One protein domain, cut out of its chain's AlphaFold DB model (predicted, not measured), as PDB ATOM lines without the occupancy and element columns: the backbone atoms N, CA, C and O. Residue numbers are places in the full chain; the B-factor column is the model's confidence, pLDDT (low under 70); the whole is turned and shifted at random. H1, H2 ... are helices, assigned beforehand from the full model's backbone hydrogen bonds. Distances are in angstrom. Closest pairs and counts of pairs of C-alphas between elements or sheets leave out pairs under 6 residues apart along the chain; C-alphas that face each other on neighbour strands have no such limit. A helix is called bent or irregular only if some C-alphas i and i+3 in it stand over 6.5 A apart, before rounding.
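What this domain is: This is residues 70 to 122 of the 196 residues of an uncharacterized protein of Botrytis tulipae (UniProt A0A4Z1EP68). One long helix, H1, meets a short helix, H2, at its end, and the two make a corner like an L, with H1 as the long arm and H2 as the short one. Residues 70 to 101 of H1 stick out free and make the length, while beyond H2 the printed part ends in a short tail, residues 118 to 122. The printed part has 53 residues with two named helices, in the order H1, H2, and no named strand; its class is all helix. It is extended, with a radius of gyration of the C-alphas of 18.4 A, and spans 55 by 22 by 11 A.

Where its parts are: H1 is residues 70 to 104, 49.8 A from first to last C-alpha, from C-alpha 70 at (206.127, 175.177, 78.633) to C-alpha 104 at (169.535, 142.317, 86.267). It is neither bent nor irregular, but only just: C-alphas 99 and 102 are 6.4 A apart. H2 is residues 106 to 117, 13.2 A long from first to last C-alpha, and ends at C-alpha 117 at (164.104, 146.324, 71.647). H2 is irregular: C-alphas 108 and 111 are 7.9 A apart, and its line is a rough one.

How they stand to each other: H1 and H2 are close but not clearly touching, with 1 pair of C-alphas within 8 A. Their closest C-alphas, those of Ile 102 and Tyr 109, are 7.0 A apart. Their lines are about perpendicular, at 78 degrees. The O i to N i+4 pairs within hydrogen-bond range are 28 of 31 in H1 and 6 of 8 in H2.

The domain as a whole: The two C-alphas farthest apart, those of Pro 70 and Ser 107, are 55.7 A apart. The link from H1 to H2 is tight, with 1 residue between them, and the printed part has no cut. Residues 115 to 122, of which 115 to 117 belong to H2, stand free. The mean pLDDT of the printed part is 73.0; residue 94, residue 98 and residues 101 to 122 are under 70.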
ATOM      1  N   PRO A  70     206.366 176.625  78.528       88.50
ATOM      2  CA  PRO A  70     206.127 175.177  78.633       88.50
ATOM      3  C   PRO A  70     205.219 174.794  79.813       88.50
ATOM      4  O   PRO A  70     204.522 173.787  79.760       88.50
ATOM      5  N   VAL A  71     205.151 175.631  80.853       91.25
ATOM      6  CA  VAL A  71     204.232 175.443  81.991       91.25
ATOM      7  C   VAL A  71     202.770 175.400  81.536       91.25
ATOM      8  O   VAL A  71     202.002 174.575  82.019       91.25
ATOM      9  N   ILE A  72     202.385 176.246  80.575       88.88
ATOM     10  CA  ILE A  72     201.005 176.286  80.077       88.88
ATOM     11  C   ILE A  72     200.695 175.006  79.295       88.88
ATOM     12  O   ILE A  72     199.610 174.459  79.447       88.88
ATOM     13  N   GLN A  73     201.665 174.484  78.536       90.25
ATOM     14  CA  GLN A  73     201.519 173.230  77.792       90.25
ATOM     15  C   GLN A  73     201.287 172.041  78.730       90.25
ATOM     16  O   GLN A  73     200.376 171.248  78.495       90.25
ATOM     17  N   LEU A  74     202.046 171.962  79.830       91.19
ATOM     18  CA  LEU A  74     201.867 170.927  80.852       91.19
ATOM     19  C   LEU A  74     200.487 171.002  81.511       91.19
ATOM     20  O   LEU A  74     199.829 169.974  81.653       91.19
ATOM     21  N   ILE A  75     200.015 172.205  81.850       90.44
ATOM     22  CA  ILE A  75     198.668 172.400  82.404       90.44
ATOM     23  C   ILE A  75     197.613 171.963  81.382       90.44
ATOM     24  O   ILE A  75     196.741 171.168  81.712       90.44
ATOM     25  N   THR A  76     197.706 172.412  80.127       90.75
ATOM     26  CA  THR A  76     196.738 172.020  79.088       90.75
ATOM     27  C   THR A  76     196.745 170.522  78.818       90.75
ATOM     28  O   THR A  76     195.690 169.943  78.584       90.75
ATOM     29  N   PHE A  77     197.910 169.878  78.895       93.62
ATOM     30  CA  PHE A  77     198.027 168.437  78.729       93.62
ATOM     31  C   PHE A  77     197.397 167.688  79.906       93.62
ATOM     32  O   PHE A  77     196.630 166.756  79.690       93.62
ATOM     33  N   ALA A  78     197.645 168.130  81.142       92.50
ATOM     34  CA  ALA A  78     197.038 167.547  82.335       92.50
ATOM     35  C   ALA A  78     195.506 167.698  82.333       92.50
ATOM     36  O   ALA A  78     194.794 166.725  82.571       92.50
ATOM     37  N   PHE A  79     194.991 168.885  81.996       91.56
ATOM     38  CA  PHE A  79     193.551 169.117  81.852       91.56
ATOM     39  C   PHE A  79     192.951 168.315  80.693       91.56
ATOM     40  O   PHE A  79     191.870 167.757  80.845       91.56
ATOM     41  N   GLY A  80     193.644 168.220  79.556       93.38
ATOM     42  CA  GLY A  80     193.201 167.435  78.404       93.38
ATOM     43  C   GLY A  80     193.144 165.936  78.699       93.38
ATOM     44  O   GLY A  80     192.148 165.290  78.389       93.38
ATOM     45  N   ALA A  81     194.168 165.391  79.358       94.12
ATOM     46  CA  ALA A  81     194.186 164.002  79.807       94.12
ATOM     47  C   ALA A  81     193.099 163.738  80.859       94.12
ATOM     48  O   ALA A  81     192.370 162.755  80.750       94.12
ATOM     49  N   GLY A  82     192.937 164.644  81.829       88.31
ATOM     50  CA  GLY A  82     191.868 164.570  82.824       88.31
ATOM     51  C   GLY A  82     190.481 164.584  82.181       88.31
ATOM     52  O   GLY A  82     189.648 163.738  82.495       88.31
ATOM     53  N   PHE A  83     190.258 165.477  81.217       86.62
ATOM     54  CA  PHE A  83     189.018 165.537  80.449       86.62
ATOM     55  C   PHE A  83     188.796 164.270  79.609       86.62
ATOM     56  O   PHE A  83     187.684 163.757  79.565       86.62
ATOM     57  N   GLY A  84     189.840 163.717  78.987       88.38
ATOM     58  CA  GLY A  84     189.758 162.468  78.222       88.38
ATOM     59  C   GLY A  84     189.415 161.249  79.085       88.38
ATOM     60  O   GLY A  84     188.546 160.459  78.731       88.38
ATOM     61  N   ILE A  85     190.045 161.107  80.253       89.62
ATOM     62  CA  ILE A  85     189.711 160.038  81.208       89.62
ATOM     63  C   ILE A  85     188.272 160.209  81.705       89.62
ATOM     64  O   ILE A  85     187.520 159.239  81.770       89.62
ATOM     65  N   TYR A  86     187.874 161.446  82.008       81.75
ATOM     66  CA  TYR A  86     186.521 161.780  82.441       81.75
ATOM     67  C   TYR A  86     185.462 161.387  81.400       81.75
ATOM     68  O   TYR A  86     184.471 160.746  81.749       81.75
ATOM     69  N   THR A  87     185.673 161.693  80.117       82.69
ATOM     70  CA  THR A  87     184.715 161.324  79.061       82.69
ATOM     71  C   THR A  87     184.628 159.812  78.856       82.69
ATOM     72  O   THR A  87     183.525 159.283  78.691       82.69
ATOM     73  N   ILE A  88     185.755 159.093  78.932       86.81
ATOM     74  CA  ILE A  88     185.775 157.622  78.856       86.81
ATOM     75  C   ILE A  88     185.027 157.003  80.041       86.81
ATOM     76  O   ILE A  88     184.246 156.068  79.847       86.81
ATOM     77  N   LEU A  89     185.235 157.522  81.254       83.06
ATOM     78  CA  LEU A  89     184.568 157.042  82.462       83.06
ATOM     79  C   LEU A  89     183.046 157.166  82.341       83.06
ATOM     80  O   LEU A  89     182.346 156.193  82.602       83.06
ATOM     81  N   ILE A  90     182.540 158.322  81.896       75.19
ATOM     82  CA  ILE A  90     181.097 158.547  81.701       75.19
ATOM     83  C   ILE A  90     180.525 157.578  80.670       75.19
ATOM     84  O   ILE A  90     179.499 156.946  80.916       75.19
ATOM     85  N   SER A  91     181.199 157.436  79.526       75.25
ATOM     86  CA  SER A  91     180.760 156.537  78.455       75.25
ATOM     87  C   SER A  91     180.686 155.084  78.934       75.25
ATOM     88  O   SER A  91     179.660 154.420  78.798       75.25
ATOM     89  N   THR A  92     181.746 154.614  79.597       82.12
ATOM     90  CA  THR A  92     181.828 153.241  80.116       82.12
ATOM     91  C   THR A  92     180.818 153.002  81.234       82.12
ATOM     92  O   THR A  92     180.195 151.942  81.287       82.12
ATOM     93  N   PHE A  93     180.624 153.987  82.115       76.44
ATOM     94  CA  PHE A  93     179.630 153.915  83.179       76.44
ATOM     95  C   PHE A  93     178.223 153.762  82.602       76.44
ATOM     96  O   PHE A  93     177.500 152.872  83.036       76.44
ATOM     97  N   ALA A  94     177.858 154.551  81.585       69.56
ATOM     98  CA  ALA A  94     176.565 154.428  80.919       69.56
ATOM     99  C   ALA A  94     176.356 153.019  80.337       69.56
ATOM    100  O   ALA A  94     175.309 152.411  80.559       69.56
ATOM    101  N   THR A  95     177.366 152.453  79.663       73.06
ATOM    102  CA  THR A  95     177.288 151.088  79.116       73.06
ATOM    103  C   THR A  95     177.137 150.034  80.212       73.06
ATOM    104  O   THR A  95     176.253 149.188  80.124       73.06
ATOM    105  N   ILE A  96     177.954 150.087  81.269       76.31
ATOM    106  CA  ILE A  96     177.879 149.129  82.387       76.31
ATOM    107  C   ILE A  96     176.542 149.252  83.120       76.31
ATOM    108  O   ILE A  96     175.969 148.242  83.532       76.31
ATOM    109  N   TYR A  97     176.039 150.473  83.290       72.38
ATOM    110  CA  TYR A  97     174.762 150.725  83.941       72.38
ATOM    111  C   TYR A  97     173.613 150.052  83.181       72.38
ATOM    112  O   TYR A  97     172.810 149.329  83.775       72.38
ATOM    113  N   ILE A  98     173.588 150.202  81.855       67.44
ATOM    114  CA  ILE A  98     172.599 149.547  80.993       67.44
ATOM    115  C   ILE A  98     172.771 148.021  81.037       67.44
ATOM    116  O   ILE A  98     171.835 147.297  81.368       67.44
ATOM    117  N   GLU A  99     173.978 147.525  80.771       70.38
ATOM    118  CA  GLU A  99     174.227 146.090  80.602       70.38
ATOM    119  C   GLU A  99     174.093 145.283  81.896       70.38
ATOM    120  O   GLU A  99     173.686 144.121  81.865       70.38
ATOM    121  N   ARG A 100     174.436 145.868  83.048       70.38
ATOM    122  CA  ARG A 100     174.511 145.138  84.319       70.38
ATOM    123  C   ARG A 100     173.370 145.459  85.272       70.38
ATOM    124  O   ARG A 100     172.857 144.538  85.893       70.38
ATOM    125  N   TYR A 101     172.953 146.719  85.393       66.31
ATOM    126  CA  TYR A 101     171.925 147.099  86.371       66.31
ATOM    127  C   TYR A 101     170.508 146.981  85.803       66.31
ATOM    128  O   TYR A 101     169.632 146.436  86.479       66.31
ATOM    129  N   ILE A 102     170.279 147.411  84.556       65.00
ATOM    130  CA  ILE A 102     168.953 147.315  83.920       65.00
ATOM    131  C   ILE A 102     168.612 145.855  83.587       65.00
ATOM    132  O   ILE A 102     167.528 145.387  83.944       65.00
ATOM    133  N   ASN A 103     169.544 145.097  82.996       65.62
ATOM    134  CA  ASN A 103     169.312 143.687  82.651       65.62
ATOM    135  C   ASN A 103     169.080 142.785  83.882       65.62
ATOM    136  O   ASN A 103     168.372 141.785  83.788       65.62
ATOM    137  N   GLN A 104     169.645 143.127  85.047       67.88
ATOM    138  CA  GLN A 104     169.535 142.317  86.267       67.88
ATOM    139  C   GLN A 104     168.249 142.593  87.075       67.88
ATOM    140  O   GLN A 104     167.829 141.745  87.865       67.88
ATOM    141  N   ARG A 105     167.588 143.746  86.880       60.75
ATOM    142  CA  ARG A 105     166.313 144.126  87.529       60.75
ATOM    143  C   ARG A 105     165.235 144.446  86.477       60.75
ATOM    144  O   ARG A 105     164.757 145.581  86.414       60.75
ATOM    145  N   PRO A 106     164.794 143.455  85.677       60.25
ATOM    146  CA  PRO A 106     163.851 143.708  84.596       60.25
ATOM    147  C   PRO A 106     162.503 144.228  85.109       60.25
ATOM    148  O   PRO A 106     161.919 145.082  84.465       60.25
ATOM    149  N   SER A 107     162.007 143.826  86.284       62.44
ATOM    150  CA  SER A 107     160.627 144.119  86.723       62.44
ATOM    151  C   SER A 107     160.222 145.603  86.786       62.44
ATOM    152  O   SER A 107     159.053 145.900  86.562       62.44
ATOM    153  N   LEU A 108     161.149 146.532  87.051       60.31
ATOM    154  CA  LEU A 108     160.862 147.977  87.114       60.31
ATOM    155  C   LEU A 108     161.016 148.690  85.759       60.31
ATOM    156  O   LEU A 108     160.394 149.725  85.541       60.31
ATOM    157  N   TYR A 109     161.800 148.124  84.834       60.75
ATOM    158  CA  TYR A 109     162.157 148.752  83.551       60.75
ATOM    159  C   TYR A 109     161.707 147.934  82.317       60.75
ATOM    160  O   TYR A 109     161.868 148.383  81.182       60.75
ATOM    161  N   CYS A 110     161.079 146.764  82.521       56.06
ATOM    162  CA  CYS A 110     160.727 145.778  81.488       56.06
ATOM    163  C   CYS A 110     159.791 146.345  80.422       56.06
ATOM    164  O   CYS A 110     159.912 145.980  79.256       56.06
ATOM    165  N   ASN A 111     158.847 147.213  80.805       56.38
ATOM    166  CA  ASN A 111     157.832 147.687  79.867       56.38
ATOM    167  C   ASN A 111     158.435 148.661  78.835       56.38
ATOM    168  O   ASN A 111     158.188 148.514  77.643       56.38
ATOM    169  N   CYS A 112     159.322 149.575  79.251       55.50
ATOM    170  CA  CYS A 112     160.045 150.459  78.323       55.50
ATOM    171  C   CYS A 112     161.170 149.732  77.565       55.50
ATOM    172  O   CYS A 112     161.288 149.885  76.349       55.50
ATOM    173  N   TYR A 113     161.959 148.894  78.248       59.78
ATOM    174  CA  TYR A 113     163.106 148.217  77.633       59.78
ATOM    175  C   TYR A 113     162.677 147.198  76.560       59.78
ATOM    176  O   TYR A 113     163.213 147.194  75.449       59.78
ATOM    177  N   CYS A 114     161.645 146.384  76.832       54.44
ATOM    178  CA  CYS A 114     161.148 145.391  75.875       54.44
ATOM    179  C   CYS A 114     160.364 146.008  74.705       54.44
ATOM    180  O   CYS A 114     160.420 145.458  73.605       54.44
ATOM    181  N   LEU A 115     159.667 147.139  74.890       54.25
ATOM    182  CA  LEU A 115     158.997 147.848  73.786       54.25
ATOM    183  C   LEU A 115     159.996 148.503  72.821       54.25
ATOM    184  O   LEU A 115     159.741 148.536  71.613       54.25
ATOM    185  N   SER A 116     161.132 148.983  73.334       55.84
ATOM    186  CA  SER A 116     162.204 149.559  72.516       55.84
ATOM    187  C   SER A 116     162.923 148.490  71.687       55.84
ATOM    188  O   SER A 116     163.060 148.646  70.472       55.84
ATOM    189  N   ASN A 117     163.314 147.371  72.310       56.06
ATOM    190  CA  ASN A 117     164.104 146.324  71.647       56.06
ATOM    191  C   ASN A 117     163.326 145.581  70.542       56.06
ATOM    192  O   ASN A 117     163.911 145.072  69.593       56.06
ATOM    193  N   LYS A 118     161.990 145.533  70.638       52.50
ATOM    194  CA  LYS A 118     161.141 144.875  69.632       52.50
ATOM    195  C   LYS A 118     160.892 145.713  68.376       52.50
ATOM    196  O   LYS A 118     160.460 145.147  67.380       52.50
ATOM    197  N   ASN A 119     161.125 147.030  68.421       53.03
ATOM    198  CA  ASN A 119     160.703 147.939  67.351       53.03
ATOM    199  C   ASN A 119     161.828 148.775  66.712       53.03
ATOM    200  O   ASN A 119     161.629 149.224  65.586       53.03
ATOM    201  N   TYR A 120     162.983 149.020  67.355       51.47
ATOM    202  CA  TYR A 120     163.963 149.977  66.806       51.47
ATOM    203  C   TYR A 120     165.441 149.653  67.094       51.47
ATOM    204  O   TYR A 120     165.874 149.642  68.238       51.47
ATOM    205  N   ASN A 121     166.236 149.544  66.019       51.62
ATOM    206  CA  ASN A 121     167.710 149.441  66.006       51.62
ATOM    207  C   ASN A 121     168.449 150.788  66.213       51.62
ATOM    208  O   ASN A 121     169.634 150.892  65.908       51.62
ATOM    209  N   HIS A 122     167.766 151.847  66.659       52.09
ATOM    210  CA  HIS A 122     168.354 153.186  66.795       52.09
ATOM    211  C   HIS A 122     168.446 153.566  68.276       52.09
ATOM    212  O   HIS A 122     167.459 153.449  69.001       52.09
TER     213      HIS A 122